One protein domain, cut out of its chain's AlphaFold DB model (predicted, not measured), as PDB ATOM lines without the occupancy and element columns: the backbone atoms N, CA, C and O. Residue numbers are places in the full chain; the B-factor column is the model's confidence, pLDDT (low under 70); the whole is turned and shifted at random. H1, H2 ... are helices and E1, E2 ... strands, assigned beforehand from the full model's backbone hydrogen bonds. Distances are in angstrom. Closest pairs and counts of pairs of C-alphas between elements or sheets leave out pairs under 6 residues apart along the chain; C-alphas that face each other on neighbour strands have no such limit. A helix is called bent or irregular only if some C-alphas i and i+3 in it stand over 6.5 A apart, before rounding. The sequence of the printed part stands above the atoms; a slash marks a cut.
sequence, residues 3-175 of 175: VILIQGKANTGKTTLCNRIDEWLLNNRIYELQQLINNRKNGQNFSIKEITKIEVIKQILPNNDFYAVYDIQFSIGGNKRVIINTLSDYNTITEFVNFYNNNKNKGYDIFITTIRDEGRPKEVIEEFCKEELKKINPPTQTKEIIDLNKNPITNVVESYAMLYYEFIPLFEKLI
ATOM      1  N   VAL A   3     155.845 192.799 164.287       82.56
ATOM      2  CA  VAL A   3     156.994 192.970 163.376       82.56
ATOM      3  C   VAL A   3     158.192 192.150 163.855       82.56
ATOM      4  O   VAL A   3     158.593 192.289 165.008       82.56
ATOM      5  N   ILE A   4     158.776 191.355 162.955       86.50
ATOM      6  CA  ILE A   4     160.097 190.729 163.119       86.50
ATOM      7  C   ILE A   4     161.063 191.451 162.182       86.50
ATOM      8  O   ILE A   4     160.841 191.513 160.969       86.50
ATOM      9  N   LEU A   5     162.143 191.994 162.739       85.12
ATOM     10  CA  LEU A   5     163.150 192.723 161.974       85.12
ATOM     11  C   LEU A   5     164.417 191.883 161.845       85.12
ATOM     12  O   LEU A   5     165.041 191.551 162.849       85.12
ATOM     13  N   ILE A   6     164.839 191.595 160.619       88.19
ATOM     14  CA  ILE A   6     166.106 190.916 160.334       88.19
ATOM     15  C   ILE A   6     167.112 191.977 159.885       88.19
ATOM     16  O   ILE A   6     167.082 192.446 158.747       88.19
ATOM     17  N   GLN A   7     168.009 192.382 160.777       84.88
ATOM     18  CA  GLN A   7     168.971 193.448 160.506       84.88
ATOM     19  C   GLN A   7     170.386 192.920 160.292       84.88
ATOM     20  O   GLN A   7     170.762 191.853 160.771       84.88
ATOM     21  N   GLY A   8     171.191 193.697 159.578       83.12
ATOM     22  CA  GLY A   8     172.618 193.443 159.418       83.12
ATOM     23  C   GLY A   8     173.205 194.179 158.221       83.12
ATOM     24  O   GLY A   8     172.477 194.641 157.341       83.12
ATOM     25  N   LYS A   9     174.530 194.279 158.163       84.00
ATOM     26  CA  LYS A   9     175.291 194.870 157.056       84.00
ATOM     27  C   LYS A   9     175.051 194.126 155.737       84.00
ATOM     28  O   LYS A   9     174.369 193.097 155.678       84.00
ATOM     29  N   ALA A  10     175.581 194.665 154.643       83.38
ATOM     30  CA  ALA A  10     175.615 193.940 153.377       83.38
ATOM     31  C   ALA A  10     176.253 192.550 153.578       83.38
ATOM     32  O   ALA A  10     177.200 192.403 154.347       83.38
ATOM     33  N   ASN A  11     175.711 191.539 152.896       86.44
ATOM     34  CA  ASN A  11     176.241 190.170 152.880       86.44
ATOM     35  C   ASN A  11     176.298 189.438 154.238       86.44
ATOM     36  O   ASN A  11     177.001 188.444 154.357       86.44
ATOM     37  N   THR A  12     175.514 189.847 155.243       91.19
ATOM     38  CA  THR A  12     175.379 189.091 156.510       91.19
ATOM     39  C   THR A  12     174.418 187.896 156.430       91.19
ATOM     40  O   THR A  12     174.201 187.212 157.426       91.19
ATOM     41  N   GLY A  13     173.806 187.656 155.264       90.31
ATOM     42  CA  GLY A  13     172.893 186.532 155.034       90.31
ATOM     43  C   GLY A  13     171.422 186.779 155.393       90.31
ATOM     44  O   GLY A  13     170.681 185.826 155.608       90.31
ATOM     45  N   LYS A  14     170.963 188.040 155.413       91.00
ATOM     46  CA  LYS A  14     169.544 188.395 155.645       91.00
ATOM     47  C   LYS A  14     168.592 187.695 154.670       91.00
ATOM     48  O   LYS A  14     167.690 186.983 155.099       91.00
ATOM     49  N   THR A  15     168.834 187.846 153.367       89.94
ATOM     50  CA  THR A  15     168.036 187.191 152.319       89.94
ATOM     51  C   THR A  15     168.137 185.665 152.424       89.94
ATOM     52  O   THR A  15     167.140 184.974 152.247       89.94
ATOM     53  N   THR A  16     169.298 185.125 152.819       93.00
ATOM     54  CA  THR A  16     169.470 183.689 153.101       93.00
ATOM     55  C   THR A  16     168.543 183.215 154.220       93.00
ATOM     56  O   THR A  16     167.878 182.196 154.056       93.00
ATOM     57  N   LEU A  17     168.449 183.953 155.333       93.81
ATOM     58  CA  LEU A  17     167.528 183.616 156.420       93.81
ATOM     59  C   LEU A  17     166.070 183.672 155.954       93.81
ATOM     60  O   LEU A  17     165.317 182.743 156.219       93.81
ATOM     61  N   CYS A  18     165.674 184.705 155.205       93.44
ATOM     62  CA  CYS A  18     164.323 184.792 154.645       93.44
ATOM     63  C   CYS A  18     163.997 183.634 153.697       93.44
ATOM     64  O   CYS A  18     162.894 183.102 153.765       93.44
ATOM     65  N   ASN A  19     164.948 183.196 152.871       91.69
ATOM     66  CA  ASN A  19     164.771 182.011 152.032       91.69
ATOM     67  C   ASN A  19     164.602 180.737 152.871       91.69
ATOM     68  O   ASN A  19     163.758 179.912 152.550       91.69
ATOM     69  N   ARG A  20     165.328 180.590 153.989       91.50
ATOM     70  CA  ARG A  20     165.113 179.468 154.922       91.50
ATOM     71  C   ARG A  20     163.747 179.514 155.593       91.50
ATOM     72  O   ARG A  20     163.154 178.462 155.793       91.50
ATOM     73  N   ILE A  21     163.250 180.703 155.920       92.44
ATOM     74  CA  ILE A  21     161.899 180.892 156.464       92.44
ATOM     75  C   ILE A  21     160.845 180.530 155.411       92.44
ATOM     76  O   ILE A  21     159.889 179.831 155.728       92.44
ATOM     77  N   ASP A  22     161.029 180.957 154.162       92.12
ATOM     78  CA  ASP A  22     160.158 180.582 153.045       92.12
ATOM     79  C   ASP A  22     160.151 179.063 152.826       92.12
ATOM     80  O   ASP A  22     159.094 178.444 152.833       92.12
ATOM     81  N   GLU A  23     161.325 178.436 152.735       89.81
ATOM     82  CA  GLU A  23     161.451 176.979 152.641       89.81
ATOM     83  C   GLU A  23     160.790 176.264 153.827       89.81
ATOM     84  O   GLU A  23     160.159 175.226 153.639       89.81
ATOM     85  N   TRP A  24     160.942 176.799 155.038       87.44
ATOM     86  CA  TRP A  24     160.344 176.273 156.261       87.44
ATOM     87  C   TRP A  24     158.814 176.311 156.203       87.44
ATOM     88  O   TRP A  24     158.174 175.283 156.428       87.44
ATOM     89  N   LEU A  25     158.239 177.457 155.831       87.12
ATOM     90  CA  LEU A  25     156.794 177.628 155.674       87.12
ATOM     91  C   LEU A  25     156.241 176.735 154.559       87.12
ATOM     92  O   LEU A  25     155.225 176.081 154.746       87.12
ATOM     93  N   LEU A  26     156.905 176.661 153.408       84.44
ATOM     94  CA  LEU A  26     156.387 175.904 152.268       84.44
ATOM     95  C   LEU A  26     156.480 174.391 152.452       84.44
ATOM     96  O   LEU A  26     155.653 173.659 151.910       84.44
ATOM     97  N   ASN A  27     157.485 173.899 153.178       76.81
ATOM     98  CA  ASN A  27     157.779 172.474 153.127       76.81
ATOM     99  C   ASN A  27     156.965 171.589 154.070       76.81
ATOM    100  O   ASN A  27     157.080 170.385 153.880       76.81
ATOM    101  N   ASN A  28     156.158 172.097 155.018       61.22
ATOM    102  CA  ASN A  28     155.275 171.361 155.967       61.22
ATOM    103  C   ASN A  28     155.867 170.143 156.739       61.22
ATOM    104  O   ASN A  28     155.321 169.740 157.761       61.22
ATOM    105  N   ARG A  29     157.038 169.614 156.358       52.72
ATOM    106  CA  ARG A  29     157.870 168.599 157.026       52.72
ATOM    107  C   ARG A  29     158.349 169.056 158.399       52.72
ATOM    108  O   ARG A  29     158.866 168.263 159.179       52.72
ATOM    109  N   ILE A  30     158.172 170.340 158.687       53.06
ATOM    110  CA  ILE A  30     158.387 170.953 159.989       53.06
ATOM    111  C   ILE A  30     157.516 170.292 161.043       53.06
ATOM    112  O   ILE A  30     158.028 170.018 162.116       53.06
ATOM    113  N   TYR A  31     156.251 169.984 160.745       54.72
ATOM    114  CA  TYR A  31     155.383 169.330 161.719       54.72
ATOM    115  C   TYR A  31     155.921 167.942 162.081       54.72
ATOM    116  O   TYR A  31     156.115 167.643 163.253       54.72
ATOM    117  N   GLU A  32     156.298 167.132 161.089       55.09
ATOM    118  CA  GLU A  32     156.910 165.818 161.327       55.09
ATOM    119  C   GLU A  32     158.223 165.926 162.125       55.09
ATOM    120  O   GLU A  32     158.439 165.174 163.076       55.09
ATOM    121  N   LEU A  33     159.085 166.897 161.804       51.03
ATOM    122  CA  LEU A  33     160.341 167.132 162.525       51.03
ATOM    123  C   LEU A  33     160.129 167.695 163.940       51.03
ATOM    124  O   LEU A  33     160.837 167.288 164.860       51.03
ATOM    125  N   GLN A  34     159.158 168.585 164.149       52.94
ATOM    126  CA  GLN A  34     158.802 169.140 165.458       52.94
ATOM    127  C   GLN A  34     158.182 168.069 166.358       52.94
ATOM    128  O   GLN A  34     158.565 167.971 167.522       52.94
ATOM    129  N   GLN A  35     157.332 167.193 165.814       58.12
ATOM    130  CA  GLN A  35     156.829 166.016 166.524       58.12
ATOM    131  C   GLN A  35     157.978 165.067 166.902       58.12
ATOM    132  O   GLN A  35     158.055 164.605 168.039       58.12
ATOM    133  N   LEU A  36     158.937 164.831 165.998       56.09
ATOM    134  CA  LEU A  36     160.128 164.020 166.289       56.09
ATOM    135  C   LEU A  36     161.040 164.648 167.359       56.09
ATOM    136  O   LEU A  36     161.593 163.922 168.186       56.09
ATOM    137  N   ILE A  37     161.206 165.972 167.366       53.78
ATOM    138  CA  ILE A  37     162.004 166.699 168.368       53.78
ATOM    139  C   ILE A  37     161.292 166.717 169.729       53.78
ATOM    140  O   ILE A  37     161.945 166.516 170.755       53.78
ATOM    141  N   ASN A  38     159.969 166.883 169.755       55.28
ATOM    142  CA  ASN A  38     159.179 166.890 170.987       55.28
ATOM    143  C   ASN A  38     159.068 165.506 171.623       55.28
ATOM    144  O   ASN A  38     159.242 165.385 172.833       55.28
ATOM    145  N   ASN A  39     158.929 164.450 170.818       55.22
ATOM    146  CA  ASN A  39     159.015 163.068 171.298       55.22
ATOM    147  C   ASN A  39     160.367 162.768 171.975       55.22
ATOM    148  O   ASN A  39     160.441 161.910 172.851       55.22
ATOM    149  N   ARG A  40     161.441 163.482 171.600       53.31
ATOM    150  CA  ARG A  40     162.779 163.355 172.208       53.31
ATOM    151  C   ARG A  40     162.982 164.232 173.449       53.31
ATOM    152  O   ARG A  40     163.885 163.951 174.232       53.31
ATOM    153  N   LYS A  41     162.171 165.274 173.652       50.91
ATOM    154  CA  LYS A  41     162.223 166.172 174.818       50.91
ATOM    155  C   LYS A  41     161.102 165.830 175.809       50.91
ATOM    156  O   LYS A  41     160.169 166.598 175.987       50.91
ATOM    157  N   ASN A  42     161.211 164.666 176.454       49.03
ATOM    158  CA  ASN A  42     160.536 164.280 177.705       49.03
ATOM    159  C   ASN A  42     159.155 164.921 177.982       49.03
ATOM    160  O   ASN A  42     159.037 165.796 178.839       49.03
ATOM    161  N   GLY A  43     158.105 164.434 177.312       47.06
ATOM    162  CA  GLY A  43     156.727 164.429 177.832       47.06
ATOM    163  C   GLY A  43     156.044 165.775 178.111       47.06
ATOM    164  O   GLY A  43     154.985 165.783 178.737       47.06
ATOM    165  N   GLN A  44     156.601 166.910 177.678       48.28
ATOM    166  CA  GLN A  44     155.901 168.191 177.774       48.28
ATOM    167  C   GLN A  44     154.900 168.309 176.621       48.28
ATOM    168  O   GLN A  44     155.284 168.419 175.457       48.28
ATOM    169  N   ASN A  45     153.608 168.300 176.959       44.53
ATOM    170  CA  ASN A  45     152.519 168.634 176.046       44.53
ATOM    171  C   ASN A  45     152.609 170.120 175.671       44.53
ATOM    172  O   ASN A  45     151.929 170.964 176.253       44.53
ATOM    173  N   PHE A  46     153.447 170.453 174.695       48.34
ATOM    174  CA  PHE A  46     153.271 171.695 173.961       48.34
ATOM    175  C   PHE A  46     152.037 171.517 173.081       48.34
ATOM    176  O   PHE A  46     152.012 170.650 172.208       48.34
ATOM    177  N   SER A  47     151.007 172.332 173.305       50.56
ATOM    178  CA  SER A  47     149.938 172.526 172.328       50.56
ATOM    179  C   SER A  47     150.533 173.248 171.119       50.56
ATOM    180  O   SER A  47     150.379 174.462 170.977       50.56
ATOM    181  N   ILE A  48     151.291 172.531 170.288       53.16
ATOM    182  CA  ILE A  48     151.712 173.067 169.001       53.16
ATOM    183  C   ILE A  48     150.429 173.292 168.214       53.16
ATOM    184  O   ILE A  48     149.643 172.367 168.005       53.16
ATOM    185  N   LYS A  49     150.202 174.536 167.799       63.16
ATOM    186  CA  LYS A  49     149.179 174.851 166.812       63.16
ATOM    187  C   LYS A  49     149.621 174.193 165.505       63.16
ATOM    188  O   LYS A  49     150.516 174.695 164.835       63.16
ATOM    189  N   GLU A  50     149.066 173.028 165.194       71.25
ATOM    190  CA  GLU A  50     149.361 172.315 163.949       71.25
ATOM    191  C   GLU A  50     148.965 173.198 162.763       71.25
ATOM    192  O   GLU A  50     147.846 173.708 162.713       71.25
ATOM    193  N   ILE A  51     149.881 173.405 161.819       77.75
ATOM    194  CA  ILE A  51     149.584 174.107 160.570       77.75
ATOM    195  C   ILE A  51     148.834 173.135 159.664       77.75
ATOM    196  O   ILE A  51     149.377 172.111 159.260       77.75
ATOM    197  N   THR A  52     147.590 173.455 159.328       81.00
ATOM    198  CA  THR A  52     146.739 172.594 158.495       81.00
ATOM    199  C   THR A  52     146.760 173.001 157.028       81.00
ATOM    200  O   THR A  52     146.545 172.164 156.152       81.00
ATOM    201  N   LYS A  53     147.031 174.277 156.736       84.81
ATOM    202  CA  LYS A  53     147.115 174.799 155.371       84.81
ATOM    203  C   LYS A  53     147.980 176.050 155.320       84.81
ATOM    204  O   LYS A  53     147.909 176.888 156.214       84.81
ATOM    205  N   ILE A  54     148.751 176.190 154.247       88.75
ATOM    206  CA  ILE A  54     149.436 177.434 153.894       88.75
ATOM    207  C   ILE A  54     149.063 177.777 152.458       88.75
ATOM    208  O   ILE A  54     149.256 176.966 151.553       88.75
ATOM    209  N   GLU A  55     148.535 178.976 152.254       91.12
ATOM    210  CA  GLU A  55     148.425 179.588 150.931       91.12
ATOM    211  C   GLU A  55     149.465 180.696 150.821       91.12
ATOM    212  O   GLU A  55     149.676 181.447 151.769       91.12
ATOM    213  N   VAL A  56     150.134 180.790 149.675       93.31
ATOM    214  CA  VAL A  56     151.192 181.776 149.463       93.31
ATOM    215  C   VAL A  56     150.976 182.528 148.157       93.31
ATOM    216  O   VAL A  56     150.700 181.936 147.114       93.31
ATOM    217  N   ILE A  57     151.153 183.844 148.209       92.69
ATOM    218  CA  ILE A  57     151.334 184.691 147.031       92.69
ATOM    219  C   ILE A  57     152.742 185.263 147.120       92.69
ATOM    220  O   ILE A  57     153.036 186.031 148.035       92.69
ATOM    221  N   LYS A  58     153.615 184.881 146.184       92.00
ATOM    222  CA  LYS A  58     155.032 185.261 146.178       92.00
ATOM    223  C   LYS A  58     155.407 185.960 144.876       92.00
ATOM    224  O   LYS A  58     155.121 185.463 143.790       92.00
ATOM    225  N   GLN A  59     156.098 187.085 145.003       89.69
ATOM    226  CA  GLN A  59     156.733 187.814 143.918       89.69
ATOM    227  C   GLN A  59     158.249 187.745 144.099       89.69
ATOM    228  O   GLN A  59     158.782 188.226 145.098       89.69
ATOM    229  N   ILE A  60     158.936 187.154 143.122       87.06
ATOM    230  CA  ILE A  60     160.400 187.153 143.066       87.06
ATOM    231  C   ILE A  60     160.870 188.468 142.453       87.06
ATOM    232  O   ILE A  60     160.312 188.949 141.465       87.06
ATOM    233  N   LEU A  61     161.895 189.044 143.060       82.19
ATOM    234  CA  LEU A  61     162.524 190.297 142.688       82.19
ATOM    235  C   LEU A  61     163.984 190.018 142.277       82.19
ATOM    236  O   LEU A  61     164.483 188.901 142.454       82.19
ATOM    237  N   PRO A  62     164.689 190.997 141.685       78.94
ATOM    238  CA  PRO A  62     166.106 190.848 141.363       78.94
ATOM    239  C   PRO A  62     166.953 190.441 142.580       78.94
ATOM    240  O   PRO A  62     166.574 190.677 143.723       78.94
ATOM    241  N   ASN A  63     168.125 189.851 142.332       73.81
ATOM    242  CA  ASN A  63     169.085 189.440 143.370       73.81
ATOM    243  C   ASN A  63     168.548 188.412 144.386       73.81
ATOM    244  O   ASN A  63     169.045 188.334 145.508       73.81
ATOM    245  N   ASN A  64     167.569 187.598 143.977       75.56
ATOM    246  CA  ASN A  64     166.872 186.621 144.823       75.56
ATOM    247  C   ASN A  64     166.134 187.243 146.016       75.56
ATOM    248  O   ASN A  64     165.802 186.530 146.967       75.56
ATOM    249  N   ASP A  65     165.860 188.547 145.963       83.31
ATOM    250  CA  ASP A  65     164.915 189.150 146.881       83.31
ATOM    251  C   ASP A  65     163.487 188.730 146.529       83.31
ATOM    252  O   ASP A  65     163.183 188.313 145.408       83.31
ATOM    253  N   PHE A  66     162.587 188.811 147.499       89.06
ATOM    254  CA  PHE A  66     161.191 188.496 147.281       89.06
ATOM    255  C   PHE A  66     160.273 189.248 148.238       89.06
ATOM    256  O   PHE A  66     160.645 189.676 149.334       89.06
ATOM    257  N   TYR A  67     159.030 189.340 147.794       89.50
ATOM    258  CA  TYR A  67     157.890 189.709 148.605       89.50
ATOM    259  C   TYR A  67     156.926 188.526 148.643       89.50
ATOM    260  O   TYR A  67     156.614 187.952 147.599       89.50
ATOM    261  N   ALA A  68     156.454 188.142 149.824       92.62
ATOM    262  CA  ALA A  68     155.509 187.045 149.970       92.62
ATOM    263  C   ALA A  68     154.446 187.347 151.023       92.62
ATOM    264  O   ALA A  68     154.727 187.956 152.056       92.62
ATOM    265  N   VAL A  69     153.229 186.883 150.760       93.38
ATOM    266  CA  VAL A  69     152.113 186.867 151.706       93.38
ATOM    267  C   VAL A  69     151.724 185.417 151.932       93.38
ATOM    268  O   VAL A  69     151.385 184.729 150.971       93.38
ATOM    269  N   TYR A  70     151.765 184.975 153.184       93.81
ATOM    270  CA  TYR A  70     151.364 183.642 153.613       93.81
ATOM    271  C   TYR A  70     150.084 183.741 154.427       93.81
ATOM    272  O   TYR A  70     150.047 184.454 155.429       93.81
ATOM    273  N   ASP A  71     149.075 182.979 154.040       92.62
ATOM    274  CA  ASP A  71     147.888 182.721 154.839       92.62
ATOM    275  C   ASP A  71     148.040 181.343 155.479       92.62
ATOM    276  O   ASP A  71     147.903 180.311 154.824       92.62
ATOM    277  N   ILE A  72     148.387 181.348 156.764       89.75
ATOM    278  CA  ILE A  72     148.706 180.159 157.551       89.75
ATOM    279  C   ILE A  72     147.487 179.811 158.398       89.75
ATOM    280  O   ILE A  72     147.105 180.557 159.301       89.75
ATOM    281  N   GLN A  73     146.865 178.676 158.111       87.25
ATOM    282  CA  GLN A  73     145.769 178.138 158.898       87.25
ATOM    283  C   GLN A  73     146.319 177.183 159.952       87.25
ATOM    284  O   GLN A  73     147.010 176.216 159.631       87.25
ATOM    285  N   PHE A  74     145.969 177.446 161.206       81.81
ATOM    286  CA  PHE A  74     146.284 176.573 162.326       81.81
ATOM    287  C   PHE A  74     145.059 175.752 162.740       81.81
ATOM    288  O   PHE A  74     143.923 176.216 162.628       81.81
ATOM    289  N   SER A  75     145.278 174.550 163.273       77.19
ATOM    290  CA  SER A  75     144.227 173.695 163.836       77.19
ATOM    291  C   SER A  75     143.536 174.345 165.038       77.19
ATOM    292  O   SER A  75     142.353 174.113 165.281       77.19
ATOM    293  N   ILE A  76     144.261 175.201 165.768       73.19
ATOM    294  CA  ILE A  76     143.789 175.949 166.936       73.19
ATOM    295  C   ILE A  76     144.320 177.387 166.844       73.19
ATOM    296  O   ILE A  76     145.489 177.604 166.539       73.19
ATOM    297  N   GLY A  77     143.487 178.385 167.152       72.81
ATOM    298  CA  GLY A  77     143.900 179.798 167.180       72.81
ATOM    299  C   GLY A  77     143.670 180.582 165.881       72.81
ATOM    300  O   GLY A  77     144.013 181.763 165.826       72.81
ATOM    301  N   GLY A  78     143.034 179.962 164.882       84.00
ATOM    302  CA  GLY A  78     142.586 180.617 163.651       84.00
ATOM    303  C   GLY A  78     143.691 180.830 162.615       84.00
ATOM    304  O   GLY A  78     144.761 180.232 162.688       84.00
ATOM    305  N   ASN A  79     143.407 181.681 161.629       88.94
ATOM    306  CA  ASN A  79     144.330 181.972 160.533       88.94
ATOM    307  C   ASN A  79     145.278 183.111 160.917       88.94
ATOM    308  O   ASN A  79     144.863 184.064 161.583       88.94
ATOM    309  N   LYS A  80     146.525 183.038 160.450       90.19
ATOM    310  CA  LYS A  80     147.507 184.120 160.525       90.19
ATOM    311  C   LYS A  80     147.968 184.520 159.137       90.19
ATOM    312  O   LYS A  80     148.412 183.669 158.373       90.19
ATOM    313  N   ARG A  81     147.908 185.818 158.839       92.75
ATOM    314  CA  ARG A  81     148.456 186.375 157.596       92.75
ATOM    315  C   ARG A  81     149.835 186.971 157.868       92.75
ATOM    316  O   ARG A  81     149.958 187.929 158.638       92.75
ATOM    317  N   VAL A  82     150.867 186.407 157.252       92.50
ATOM    318  CA  VAL A  82     152.273 186.791 157.430       92.50
ATOM    319  C   VAL A  82     152.803 187.406 156.145       92.50
ATOM    320  O   VAL A  82     152.659 186.829 155.073       92.50
ATOM    321  N   ILE A  83     153.448 188.561 156.248       91.75
ATOM    322  CA  ILE A  83     154.156 189.190 155.133       91.75
ATOM    323  C   ILE A  83     155.656 188.995 155.331       91.75
ATOM    324  O   ILE A  83     156.159 189.256 156.422       91.75
ATOM    325  N   ILE A  84     156.372 188.620 154.272       91.69
ATOM    326  CA  ILE A  84     157.836 188.642 154.215       91.69
ATOM    327  C   ILE A  84     158.272 189.602 153.109       91.69
ATOM    328  O   ILE A  84     157.837 189.469 151.967       91.69
ATOM    329  N   ASN A  85     159.138 190.557 153.443       87.56
ATOM    330  CA  ASN A  85     159.773 191.455 152.482       87.56
ATOM    331  C   ASN A  85     161.292 191.453 152.677       87.56
ATOM    332  O   ASN A  85     161.776 191.910 153.716       87.56
ATOM    333  N   THR A  86     162.036 190.965 151.683       86.69
ATOM    334  CA  THR A  86     163.502 190.876 151.771       86.69
ATOM    335  C   THR A  86     164.242 192.058 151.153       86.69
ATOM    336  O   THR A  86     165.465 192.136 151.313       86.69
ATOM    337  N   LEU A  87     163.531 192.986 150.499       78.69
ATOM    338  CA  LEU A  87     164.131 194.206 149.967       78.69
ATOM    339  C   LEU A  87     164.773 195.002 151.106       78.69
ATOM    340  O   LEU A  87     164.088 195.578 151.949       78.69
ATOM    341  N   SER A  88     166.104 195.027 151.112       65.62
ATOM    342  CA  SER A  88     166.907 195.722 152.116       65.62
ATOM    343  C   SER A  88     167.936 196.620 151.445       65.62
ATOM    344  O   SER A  88     169.107 196.269 151.355       65.62
ATOM    345  N   ASP A  89     167.517 197.797 150.991       60.69
ATOM    346  CA  ASP A  89     168.396 198.845 150.454       60.69
ATOM    347  C   ASP A  89     168.474 200.082 151.360       60.69
ATOM    348  O   ASP A  89     167.718 200.233 152.309       60.69
ATOM    349  N   TYR A  90     169.435 200.979 151.138       53.00
ATOM    350  CA  TYR A  90     169.747 202.069 152.080       53.00
ATOM    351  C   TYR A  90     168.649 203.129 152.258       53.00
ATOM    352  O   TYR A  90     168.577 203.755 153.314       53.00
ATOM    353  N   ASN A  91     167.754 203.286 151.281       55.84
ATOM    354  CA  ASN A  91     166.623 204.222 151.345       55.84
ATOM    355  C   ASN A  91     165.358 203.613 151.990       55.84
ATOM    356  O   ASN A  91     164.296 204.234 151.995       55.84
ATOM    357  N   THR A  92     165.457 202.408 152.562       58.84
ATOM    358  CA  THR A  92     164.294 201.574 152.912       58.84
ATOM    359  C   THR A  92     163.551 201.950 154.182       58.84
ATOM    360  O   THR A  92     162.480 201.403 154.407       58.84
ATOM    361  N   ILE A  93     164.033 202.862 155.033       63.53
ATOM    362  CA  ILE A  93     163.297 203.171 156.272       63.53
ATOM    363  C   ILE A  93     161.943 203.822 155.985       63.53
ATOM    364  O   ILE A  93     160.916 203.404 156.517       63.53
ATOM    365  N   THR A  94     161.922 204.803 155.084       65.38
ATOM    366  CA  THR A  94     160.684 205.444 154.636       65.38
ATOM    367  C   THR A  94     159.796 204.432 153.921       65.38
ATOM    368  O   THR A  94     158.584 204.435 154.114       65.38
ATOM    369  N   GLU A  95     160.383 203.518 153.152       69.12
ATOM    370  CA  GLU A  95     159.649 202.443 152.482       69.12
ATOM    371  C   GLU A  95     159.043 201.454 153.484       69.12
ATOM    372  O   GLU A  95     157.877 201.102 153.343       69.12
ATOM    373  N   PHE A  96     159.769 201.081 154.542       74.56
ATOM    374  CA  PHE A  96     159.279 200.267 155.650       74.56
ATOM    375  C   PHE A  96     158.120 200.958 156.369       74.56
ATOM    376  O   PHE A  96     157.068 200.350 156.548       74.56
ATOM    377  N   VAL A  97     158.282 202.229 156.752       73.69
ATOM    378  CA  VAL A  97     157.245 203.006 157.449       73.69
ATOM    379  C   VAL A  97     156.000 203.145 156.577       73.69
ATOM    380  O   VAL A  97     154.887 202.887 157.040       73.69
ATOM    381  N   ASN A  98     156.175 203.501 155.302       77.38
ATOM    382  CA  ASN A  98     155.081 203.608 154.343       77.38
ATOM    383  C   ASN A  98     154.391 202.260 154.157       77.38
ATOM    384  O   ASN A  98     153.168 202.179 154.239       77.38
ATOM    385  N   PHE A  99     155.156 201.185 153.969       78.25
ATOM    386  CA  PHE A  99     154.619 199.839 153.839       78.25
ATOM    387  C   PHE A  99     153.831 199.430 155.087       78.25
ATOM    388  O   PHE A  99     152.693 198.974 154.973       78.25
ATOM    389  N   TYR A 100     154.399 199.622 156.279       80.56
ATOM    390  CA  TYR A 100     153.748 199.296 157.542       80.56
ATOM    391  C   TYR A 100     152.439 200.070 157.686       80.56
ATOM    392  O   TYR A 100     151.390 199.468 157.896       80.56
ATOM    393  N   ASN A 101     152.463 201.392 157.506       82.06
ATOM    394  CA  ASN A 101     151.274 202.233 157.626       82.06
ATOM    395  C   ASN A 101     150.196 201.880 156.597       82.06
ATOM    396  O   ASN A 101     149.015 201.842 156.943       82.06
ATOM    397  N   ASN A 102     150.597 201.541 155.372       81.50
ATOM    398  CA  ASN A 102     149.679 201.149 154.307       81.50
ATOM    399  C   ASN A 102     149.053 199.766 154.527       81.50
ATOM    400  O   ASN A 102     148.025 199.472 153.916       81.50
ATOM    401  N   ASN A 103     149.648 198.904 155.358       80.94
ATOM    402  CA  ASN A 103     149.210 197.514 155.522       80.94
ATOM    403  C   ASN A 103     148.756 197.155 156.947       80.94
ATOM    404  O   ASN A 103     148.022 196.182 157.106       80.94
ATOM    405  N   LYS A 104     149.077 197.949 157.978       80.94
ATOM    406  CA  LYS A 104     148.772 197.626 159.388       80.94
ATOM    407  C   LYS A 104     147.285 197.398 159.683       80.94
ATOM    408  O   LYS A 104     146.967 196.641 160.595       80.94
ATOM    409  N   ASN A 105     146.398 197.990 158.880       82.62
ATOM    410  CA  ASN A 105     144.939 197.880 159.005       82.62
ATOM    411  C   ASN A 105     144.293 196.937 157.968       82.62
ATOM    412  O   ASN A 105     143.071 196.881 157.877       82.62
ATOM    413  N   LYS A 106     145.083 196.197 157.178       86.62
ATOM    414  CA  LYS A 106     144.588 195.291 156.121       86.62
ATOM    415  C   LYS A 106     144.443 193.827 156.567       86.62
ATOM    416  O   LYS A 106     144.346 192.933 155.733       86.62
ATOM    417  N   GLY A 107     144.430 193.579 157.878       86.56
ATOM    418  CA  GLY A 107     144.248 192.236 158.440       86.56
ATOM    419  C   GLY A 107     145.504 191.359 158.434       86.56
ATOM    420  O   GLY A 107     145.380 190.142 158.461       86.56
ATOM    421  N   TYR A 108     146.700 191.959 158.386       89.19
ATOM    422  CA  TYR A 108     147.963 191.233 158.530       89.19
ATOM    423  C   TYR A 108     148.384 191.104 159.998       89.19
ATOM    424  O   TYR A 108     148.402 192.084 160.757       89.19
ATOM    425  N   ASP A 109     148.767 189.891 160.392       89.88
ATOM    426  CA  ASP A 109     149.158 189.568 161.760       89.88
ATOM    427  C   ASP A 109     150.631 189.861 162.010       89.88
ATOM    428  O   ASP A 109     150.952 190.492 163.019       89.88
ATOM    429  N   ILE A 110     151.518 189.433 161.105       90.00
ATOM    430  CA  ILE A 110     152.975 189.505 161.271       90.00
ATOM    431  C   ILE A 110     153.614 190.071 160.004       90.00
ATOM    432  O   ILE A 110     153.281 189.666 158.893       90.00
ATOM    433  N   PHE A 111     154.565 190.984 160.179       88.75
ATOM    434  CA  PHE A 111     155.419 191.495 159.117       88.75
ATOM    435  C   PHE A 111     156.885 191.182 159.421       88.75
ATOM    436  O   PHE A 111     157.435 191.648 160.416       88.75
ATOM    437  N   ILE A 112     157.508 190.384 158.563       89.88
ATOM    438  CA  ILE A 112     158.920 190.025 158.606       89.88
ATOM    439  C   ILE A 112     159.625 190.844 157.534       89.88
ATOM    440  O   ILE A 112     159.251 190.799 156.360       89.88
ATOM    441  N   THR A 113     160.650 191.592 157.917       86.56
ATOM    442  CA  THR A 113     161.358 192.439 156.957       86.56
ATOM    443  C   THR A 113     162.840 192.536 157.256       86.56
ATOM    444  O   THR A 113     163.267 192.450 158.409       86.56
ATOM    445  N   THR A 114     163.629 192.693 156.201       86.44
ATOM    446  CA  THR A 114     165.075 192.866 156.283       86.44
ATOM    447  C   THR A 114     165.447 194.349 156.266       86.44
ATOM    448  O   THR A 114     164.822 195.154 155.584       86.44
ATOM    449  N   ILE A 115     166.508 194.730 156.982       79.56
ATOM    450  CA  ILE A 115     167.081 196.080 156.868       79.56
ATOM    451  C   ILE A 115     168.608 196.074 156.914       79.56
ATOM    452  O   ILE A 115     169.226 195.223 157.562       79.56
ATOM    453  N   ARG A 116     169.238 197.031 156.222       76.06
ATOM    454  CA  ARG A 116     170.676 197.292 156.362       76.06
ATOM    455  C   ARG A 116     170.945 198.148 157.595       76.06
ATOM    456  O   ARG A 116     170.421 199.250 157.721       76.06
ATOM    457  N   ASP A 117     171.787 197.644 158.489       64.12
ATOM    458  CA  ASP A 117     172.212 198.369 159.688       64.12
ATOM    459  C   ASP A 117     173.510 199.146 159.408       64.12
ATOM    460  O   ASP A 117     174.614 198.677 159.688       64.12
ATOM    461  N   GLU A 118     173.372 200.322 158.790       62.38
ATOM    462  CA  GLU A 118     174.431 201.342 158.679       62.38
ATOM    463  C   GLU A 118     174.272 202.449 159.739       62.38
ATOM    464  O   GLU A 118     174.499 203.632 159.493       62.38
ATOM    465  N   GLY A 119     173.836 202.077 160.948       54.00
ATOM    466  CA  GLY A 119     173.868 202.942 162.132       54.00
ATOM    467  C   GLY A 119     172.700 203.920 162.297       54.00
ATOM    468  O   GLY A 119     172.370 204.248 163.425       54.00
ATOM    469  N   ARG A 120     172.017 204.349 161.226       55.41
ATOM    470  CA  ARG A 120     170.827 205.237 161.303       55.41
ATOM    471  C   ARG A 120     169.464 204.539 161.187       55.41
ATOM    472  O   ARG A 120     168.542 204.924 161.903       55.41
ATOM    473  N   PRO A 121     169.281 203.523 160.323       57.38
ATOM    474  CA  PRO A 121     167.958 202.931 160.116       57.38
ATOM    475  C   PRO A 121     167.451 202.156 161.334       57.38
ATOM    476  O   PRO A 121     166.252 202.138 161.597       57.38
ATOM    477  N   LYS A 122     168.361 201.556 162.112       57.81
ATOM    478  CA  LYS A 122     168.025 200.824 163.333       57.81
ATOM    479  C   LYS A 122     167.407 201.726 164.394       57.81
ATOM    480  O   LYS A 122     166.363 201.374 164.920       57.81
ATOM    481  N   GLU A 123     168.005 202.882 164.679       60.50
ATOM    482  CA  GLU A 123     167.485 203.827 165.677       60.50
ATOM    483  C   GLU A 123     166.099 204.343 165.285       60.50
ATOM    484  O   GLU A 123     165.191 204.328 166.110       60.50
ATOM    485  N   VAL A 124     165.903 204.674 164.004       58.56
ATOM    486  CA  VAL A 124     164.617 205.155 163.481       58.56
ATOM    487  C   VAL A 124     163.556 204.052 163.454       58.56
ATOM    488  O   VAL A 124     162.420 204.322 163.825       58.56
ATOM    489  N   ILE A 125     163.876 202.800 163.090       61.75
ATOM    490  CA  ILE A 125     162.922 201.681 163.256       61.75
ATOM    491  C   ILE A 125     162.642 201.452 164.726       61.75
ATOM    492  O   ILE A 125     161.508 201.207 165.118       61.75
ATOM    493  N   GLU A 126     163.669 201.492 165.562       62.19
ATOM    494  CA  GLU A 126     163.508 201.275 166.980       62.19
ATOM    495  C   GLU A 126     162.627 202.336 167.627       62.19
ATOM    496  O   GLU A 126     161.875 201.978 168.537       62.19
ATOM    497  N   GLU A 127     162.745 203.589 167.198       65.88
ATOM    498  CA  GLU A 127     161.939 204.734 167.601       65.88
ATOM    499  C   GLU A 127     160.533 204.652 167.009       65.88
ATOM    500  O   GLU A 127     159.580 204.654 167.774       65.88
ATOM    501  N   PHE A 128     160.384 204.418 165.704       65.19
ATOM    502  CA  PHE A 128     159.092 204.191 165.049       65.19
ATOM    503  C   PHE A 128     158.315 203.043 165.704       65.19
ATOM    504  O   PHE A 128     157.155 203.199 166.076       65.19
ATOM    505  N   CYS A 129     158.966 201.901 165.931       61.00
ATOM    506  CA  CYS A 129     158.388 200.790 166.674       61.00
ATOM    507  C   CYS A 129     158.089 201.201 168.119       61.00
ATOM    508  O   CYS A 129     157.025 200.868 168.619       61.00
ATOM    509  N   LYS A 130     158.970 201.938 168.813       63.97
ATOM    510  CA  LYS A 130     158.681 202.445 170.172       63.97
ATOM    511  C   LYS A 130     157.454 203.365 170.185       63.97
ATOM    512  O   LYS A 130     156.672 203.274 171.122       63.97
ATOM    513  N   GLU A 131     157.274 204.240 169.203       66.88
ATOM    514  CA  GLU A 131     156.174 205.205 169.144       66.88
ATOM    515  C   GLU A 131     154.848 204.570 168.720       66.88
ATOM    516  O   GLU A 131     153.822 204.811 169.354       66.88
ATOM    517  N   GLU A 132     154.853 203.718 167.694       61.00
ATOM    518  CA  GLU A 132     153.644 203.035 167.225       61.00
ATOM    519  C   GLU A 132     153.201 201.927 168.193       61.00
ATOM    520  O   GLU A 132     152.002 201.756 168.415       61.00
ATOM    521  N   LEU A 133     154.136 201.221 168.845       48.91
ATOM    522  CA  LEU A 133     153.805 200.189 169.837       48.91
ATOM    523  C   LEU A 133     153.378 200.769 171.195       48.91
ATOM    524  O   LEU A 133     152.718 200.059 171.943       48.91
ATOM    525  N   LYS A 134     153.703 202.035 171.515       51.94
ATOM    526  CA  LYS A 134     153.198 202.745 172.714       51.94
ATOM    527  C   LYS A 134     151.721 203.140 172.610       51.94
ATOM    528  O   LYS A 134     151.076 203.330 173.635       51.94
ATOM    529  N   LYS A 135     151.196 203.324 171.392       51.69
ATOM    530  CA  LYS A 135     149.797 203.743 171.142       51.69
ATOM    531  C   LYS A 135     148.798 202.597 171.296       51.69
ATOM    532  O   LYS A 135     147.597 202.819 171.413       51.69
ATOM    533  N   ILE A 136     149.301 201.375 171.285       38.38
ATOM    534  CA  ILE A 136     148.573 200.159 171.598       38.38
ATOM    535  C   ILE A 136     148.981 199.858 173.049       38.38
ATOM    536  O   ILE A 136     150.147 200.027 173.381       38.38
ATOM    537  N   ASN A 137     148.085 199.429 173.933       38.97
ATOM    538  CA  ASN A 137     148.474 198.893 175.246       38.97
ATOM    539  C   ASN A 137     148.654 197.360 175.131       38.97
ATOM    540  O   ASN A 137     147.698 196.646 175.437       38.97
ATOM    541  N   PRO A 138     149.792 196.794 174.663       35.47
ATOM    542  CA  PRO A 138     150.044 195.366 174.771       35.47
ATOM    543  C   PRO A 138     151.036 195.055 175.910       35.47
ATOM    544  O   PRO A 138     151.706 195.952 176.430       35.47
ATOM    545  N   PRO A 139     151.139 193.775 176.308       31.47
ATOM    546  CA  PRO A 139     151.996 193.332 177.398       31.47
ATOM    547  C   PRO A 139     153.468 193.602 177.068       31.47
ATOM    548  O   PRO A 139     153.876 193.580 175.909       31.47
ATOM    549  N   THR A 140     154.252 193.849 178.110       33.06
ATOM    550  CA  THR A 140     155.716 193.973 178.135       33.06
ATOM    551  C   THR A 140     156.468 193.300 176.974       33.06
ATOM    552  O   THR A 140     156.479 192.081 176.866       33.06
ATOM    553  N   GLN A 141     157.172 194.135 176.194       45.72
ATOM    554  CA  GLN A 141     158.399 193.845 175.433       45.72
ATOM    555  C   GLN A 141     158.442 192.567 174.573       45.72
ATOM    556  O   GLN A 141     158.884 191.533 175.051       45.72
ATOM    557  N   THR A 142     158.268 192.690 173.254       42.06
ATOM    558  CA  THR A 142     159.106 191.926 172.309       42.06
ATOM    559  C   THR A 142     159.388 192.756 171.053       42.06
ATOM    560  O   THR A 142     158.613 192.809 170.104       42.06
ATOM    561  N   LYS A 143     160.530 193.454 171.047       53.03
ATOM    562  CA  LYS A 143     161.197 193.813 169.791       53.03
ATOM    563  C   LYS A 143     161.917 192.556 169.324       53.03
ATOM    564  O   LYS A 143     162.933 192.184 169.903       53.03
ATOM    565  N   GLU A 144     161.374 191.889 168.321       74.62
ATOM    566  CA  GLU A 144     161.911 190.629 167.814       74.62
ATOM    567  C   GLU A 144     162.914 190.923 166.695       74.62
ATOM    568  O   GLU A 144     162.641 190.769 165.506       74.62
ATOM    569  N   ILE A 145     164.058 191.482 167.099       80.06
ATOM    570  CA  ILE A 145     165.149 191.862 166.200       80.06
ATOM    571  C   ILE A 145     166.141 190.703 166.119       80.06
ATOM    572  O   ILE A 145     166.782 190.364 167.113       80.06
ATOM    573  N   ILE A 146     166.321 190.155 164.921       85.19
ATOM    574  CA  ILE A 146     167.399 189.219 164.600       85.19
ATOM    575  C   ILE A 146     168.567 190.034 164.041       85.19
ATOM    576  O   ILE A 146     168.479 190.599 162.951       85.19
ATOM    577  N   ASP A 147     169.658 190.119 164.803       85.69
ATOM    578  CA  ASP A 147     170.835 190.923 164.464       85.69
ATOM    579  C   ASP A 147     171.962 190.077 163.853       85.69
ATOM    580  O   ASP A 147     172.813 189.523 164.555       85.69
ATOM    581  N   LEU A 148     171.993 190.017 162.521       88.12
ATOM    582  CA  LEU A 148     173.013 189.295 161.762       88.12
ATOM    583  C   LEU A 148     174.359 190.034 161.697       88.12
ATOM    584  O   LEU A 148     175.293 189.519 161.092       88.12
ATOM    585  N   ASN A 149     174.507 191.219 162.308       84.75
ATOM    586  CA  ASN A 149     175.844 191.779 162.532       84.75
ATOM    587  C   ASN A 149     176.595 191.026 163.629       84.75
ATOM    588  O   ASN A 149     177.821 190.966 163.587       84.75
ATOM    589  N   LYS A 150     175.869 190.480 164.613       84.19
ATOM    590  CA  LYS A 150     176.458 189.681 165.693       84.19
ATOM    591  C   LYS A 150     176.730 188.253 165.234       84.19
ATOM    592  O   LYS A 150     177.808 187.735 165.487       84.19
ATOM    593  N   ASN A 151     175.762 187.669 164.527       84.81
ATOM    594  CA  ASN A 151     175.801 186.290 164.046       84.81
ATOM    595  C   ASN A 151     175.531 186.262 162.529       84.81
ATOM    596  O   ASN A 151     174.402 185.976 162.119       84.81
ATOM    597  N   PRO A 152     176.513 186.628 161.685       90.38
ATOM    598  CA  PRO A 152     176.342 186.576 160.238       90.38
ATOM    599  C   PRO A 152     176.196 185.127 159.769       90.38
ATOM    600  O   PRO A 152     176.852 184.227 160.286       90.38
ATOM    601  N   ILE A 153     175.361 184.911 158.756       92.12
ATOM    602  CA  ILE A 153     175.210 183.608 158.108       92.12
ATOM    603  C   ILE A 153     176.206 183.541 156.953       92.12
ATOM    604  O   ILE A 153     176.033 184.199 155.926       92.12
ATOM    605  N   THR A 154     177.240 182.729 157.124       92.06
ATOM    606  CA  THR A 154     178.331 182.518 156.163       92.06
ATOM    607  C   THR A 154     178.233 181.176 155.443       92.06
ATOM    608  O   THR A 154     178.845 180.989 154.393       92.06
ATOM    609  N   ASN A 155     177.442 180.238 155.971       92.19
ATOM    610  CA  ASN A 155     177.251 178.919 155.375       92.19
ATOM    611  C   ASN A 155     175.840 178.346 155.606       92.19
ATOM    612  O   ASN A 155     174.993 178.904 156.305       92.19
ATOM    613  N   VAL A 156     175.585 177.194 154.982       87.62
ATOM    614  CA  VAL A 156     174.287 176.506 155.036       87.62
ATOM    615  C   VAL A 156     173.937 176.044 156.453       87.62
ATOM    616  O   VAL A 156     172.782 176.176 156.854       87.62
ATOM    617  N   VAL A 157     174.900 175.542 157.228       87.69
ATOM    618  CA  VAL A 157     174.652 175.042 158.593       87.69
ATOM    619  C   VAL A 157     174.190 176.181 159.502       87.69
ATOM    620  O   VAL A 157     173.174 176.051 160.183       87.69
ATOM    621  N   GLU A 158     174.863 177.327 159.437       88.62
ATOM    622  CA  GLU A 158     174.484 178.543 160.167       88.62
ATOM    623  C   GLU A 158     173.093 179.042 159.775       88.62
ATOM    624  O   GLU A 158     172.329 179.471 160.636       88.62
ATOM    625  N   SER A 159     172.721 178.930 158.494       89.50
ATOM    626  CA  SER A 159     171.388 179.339 158.040       89.50
ATOM    627  C   SER A 159     170.268 178.522 158.696       89.50
ATOM    628  O   SER A 159     169.249 179.084 159.093       89.50
ATOM    629  N   TYR A 160     170.473 177.212 158.878       85.31
ATOM    630  CA  TYR A 160     169.525 176.360 159.594       85.31
ATOM    631  C   TYR A 160     169.576 176.595 161.103       85.31
ATOM    632  O   TYR A 160     168.527 176.615 161.740       85.31
ATOM    633  N   ALA A 161     170.758 176.816 161.681       80.38
ATOM    634  CA  ALA A 161     170.874 177.145 163.099       80.38
ATOM    635  C   ALA A 161     170.100 178.430 163.440       80.38
ATOM    636  O   ALA A 161     169.295 178.427 164.369       80.38
ATOM    637  N   MET A 162     170.257 179.490 162.641       87.75
ATOM    638  CA  MET A 162     169.506 180.739 162.818       87.75
ATOM    639  C   MET A 162     167.999 180.541 162.634       87.75
ATOM    640  O   MET A 162     167.212 181.094 163.398       87.75
ATOM    641  N   LEU A 163     167.577 179.719 161.670       86.88
ATOM    642  CA  LEU A 163     166.166 179.369 161.517       86.88
ATOM    643  C   LEU A 163     165.612 178.686 162.783       86.88
ATOM    644  O   LEU A 163     164.616 179.142 163.337       86.88
ATOM    645  N   TYR A 164     166.245 177.603 163.242       81.31
ATOM    646  CA  TYR A 164     165.693 176.747 164.297       81.31
ATOM    647  C   TYR A 164     165.855 177.296 165.712       81.31
ATOM    648  O   TYR A 164     164.988 177.052 166.550       81.31
ATOM    649  N   TYR A 165     166.951 177.998 165.997       80.06
ATOM    650  CA  TYR A 165     167.262 178.446 167.354       80.06
ATOM    651  C   TYR A 165     166.904 179.906 167.612       80.06
ATOM    652  O   TYR A 165     166.599 180.241 168.752       80.06
ATOM    653  N   GLU A 166     166.884 180.751 166.578       84.69
ATOM    654  CA  GLU A 166     166.546 182.170 166.728       84.69
ATOM    655  C   GLU A 166     165.154 182.470 166.169       84.69
ATOM    656  O   GLU A 166     164.291 182.949 166.899       84.69
ATOM    657  N   PHE A 167     164.893 182.165 164.895       88.25
ATOM    658  CA  PHE A 167     163.659 182.606 164.239       88.25
ATOM    659  C   PHE A 167     162.404 181.835 164.670       88.25
ATOM    660  O   PHE A 167     161.412 182.461 165.027       88.25
ATOM    661  N   ILE A 168     162.400 180.500 164.630       84.69
ATOM    662  CA  ILE A 168     161.187 179.715 164.936       84.69
ATOM    663  C   ILE A 168     160.675 179.986 166.362       84.69
ATOM    664  O   ILE A 168     159.494 180.306 166.498       84.69
ATOM    665  N   PRO A 169     161.514 179.956 167.420       80.00
ATOM    666  CA  PRO A 169     161.048 180.221 168.785       80.00
ATOM    667  C   PRO A 169     160.498 181.639 168.975       80.00
ATOM    668  O   PRO A 169     159.694 181.891 169.872       80.00
ATOM    669  N   LEU A 170     160.981 182.578 168.166       83.75
ATOM    670  CA  LEU A 170     160.548 183.966 168.127       83.75
ATOM    671  C   LEU A 170     159.167 184.060 167.463       83.75
ATOM    672  O   LEU A 170     158.194 184.481 168.081       83.75
ATOM    673  N   PHE A 171     159.049 183.505 166.258       84.75
ATOM    674  CA  PHE A 171     157.805 183.433 165.501       84.75
ATOM    675  C   PHE A 171     156.675 182.729 166.267       84.75
ATOM    676  O   PHE A 171     155.556 183.238 166.293       84.75
ATOM    677  N   GLU A 172     156.962 181.617 166.953       79.88
ATOM    678  CA  GLU A 172     155.989 180.869 167.763       79.88
ATOM    679  C   GLU A 172     155.375 181.703 168.899       79.88
ATOM    680  O   GLU A 172     154.205 181.520 169.231       79.88
ATOM    681  N   LYS A 173     156.110 182.671 169.464       80.75
ATOM    682  CA  LYS A 173     155.566 183.601 170.476       80.75
ATOM    683  C   LYS A 173     154.598 184.619 169.872       80.75
ATOM    684  O   LYS A 173     153.801 185.229 170.593       80.75
ATOM    685  N   LEU A 174     154.671 184.850 168.562       79.12
ATOM    686  CA  LEU A 174     153.843 185.834 167.876       79.12
ATOM    687  C   LEU A 174     152.528 185.272 167.325       79.12
ATOM    688  O   LEU A 174     151.611 186.076 167.110       79.12
ATOM    689  N   ILE A 175     152.411 183.956 167.133       76.50
ATOM    690  CA  ILE A 175     151.243 183.280 166.532       76.50
ATOM    691  C   ILE A 175     150.259 182.714 167.556       76.50
ATOM    692  O   ILE A 175     149.034 182.852 167.327       76.50
TER     693      ILE A 175
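AT A GLANCE: This is residues 3 to 175 of the 175 residues of an uncharacterized protein of Capnocytophaga sputigena (UniProt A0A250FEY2). A twisted, curled sheet of six strands runs through the domain with helices on both faces: H1 and H5 cover one face, while H3 and H4 lie side by side over the E5 and E1 part of the other, leaving E2 and E3 bare of helices there. H2 is off the sheet at one end of the longest span, where residues 39 to 45 stick out. The printed part has 173 residues, with five named helices and six named strands in the order E1 H1 H2 E2 E3 E4 H3 E5 H4 E6 H5, and its class is mixed. The sheet's order is E2 E3 E4 E5 E1 E6, mixed, with E2 to E4 antiparallel and E4, E5, E1 and E6 parallel. The whole is compact, with a radius of gyration of the C-alphas of 16.3 A and spans of 46 by 39 by 31 A.

IN THESE COORDINATES: Start with the sheet. E2, residues 51 to 60, is the longest strand by residues at 24.4 A; E3, residues 66 to 74, covers 24.3 A, and E4, residues 79 to 85, 19.8 A. Beyond them come E5, residues 110 to 116, 20.0 A; E1, residues 3 to 8, 16.1 A; and E6, residues 144 to 147, 9.5 A. Find C-alpha 3, where E1 begins, at (156.994, 192.970, 163.376). The helices are H1, residues 14 to 27, 20.0 A; H2, residues 29 to 40, 16.8 A; H3, residues 92 to 103, 15.8 A; H4, residues 121 to 134, 19.4 A; and H5, residues 156 to 174, 25.9 A. H5 runs from C-alpha 156 at (174.287, 176.506, 155.036) to C-alpha 174 at (153.843, 185.834, 167.876). It is only just irregular, with C-alphas 165 and 168 6.7 A apart, and has a kink of 30 degrees near residue 168.

HOW THE PARTS SIT: E2, E3 and E4 form a meander, each strand the antiparallel neighbour of the one before. In the hairpin E2 and E3, look for N 55 and O 71 at 3.0 A; in the hairpin E3 and E4, for N 70 and O 82 at 2.8 A. E4 and E5 are parallel, with N 112 and O 83 at 2.8 A, and E4, H3, E5 make a strand-helix-strand unit, two parallel neighbours joined through a helix, with a right-handed crossover. E5 and E1 are parallel, with N 6 and O 113 at 2.8 A; E1 and E6 are parallel, with N 146 and O 5 at 2.8 A. E5, H4, E6 form a split unit, E1 between its strands, also right-handed. H1 is on the sheet at a height of 7.6 A. On the same face, H5 is over E1 and E6 at a height of 11.0 A. H1 touches H5 with residues 16 to 21 alone; the closest C-alphas, of Leu 17 and Ser 159, are 6.0 A apart, and the lines are only just about perpendicular at 70.1 degrees. On the opposite face, H3 and H4 touch, with Ile 93 and Pro 121 closest at 6.0 A between C-alphas, at a shallow tilt of 26 degrees, the same way. H2 is close to but not clearly touching H1. In H1, H2, H3 and H4 every O i to N i+4 pair is within hydrogen-bond range; in H5, 10 of 15 are.

THE WHOLE: The two C-alphas farthest apart, those of Gly 43 and Asn 91, are 48.8 A apart. The printed part has no cut, and none of its links is long. Residues 39 to 45 and 134 to 140 stand free. The mean pLDDT of the printed part is 75.3; the model's confidence is under 70 in residues 28 to 49, 88 to 95 and 117 to 143.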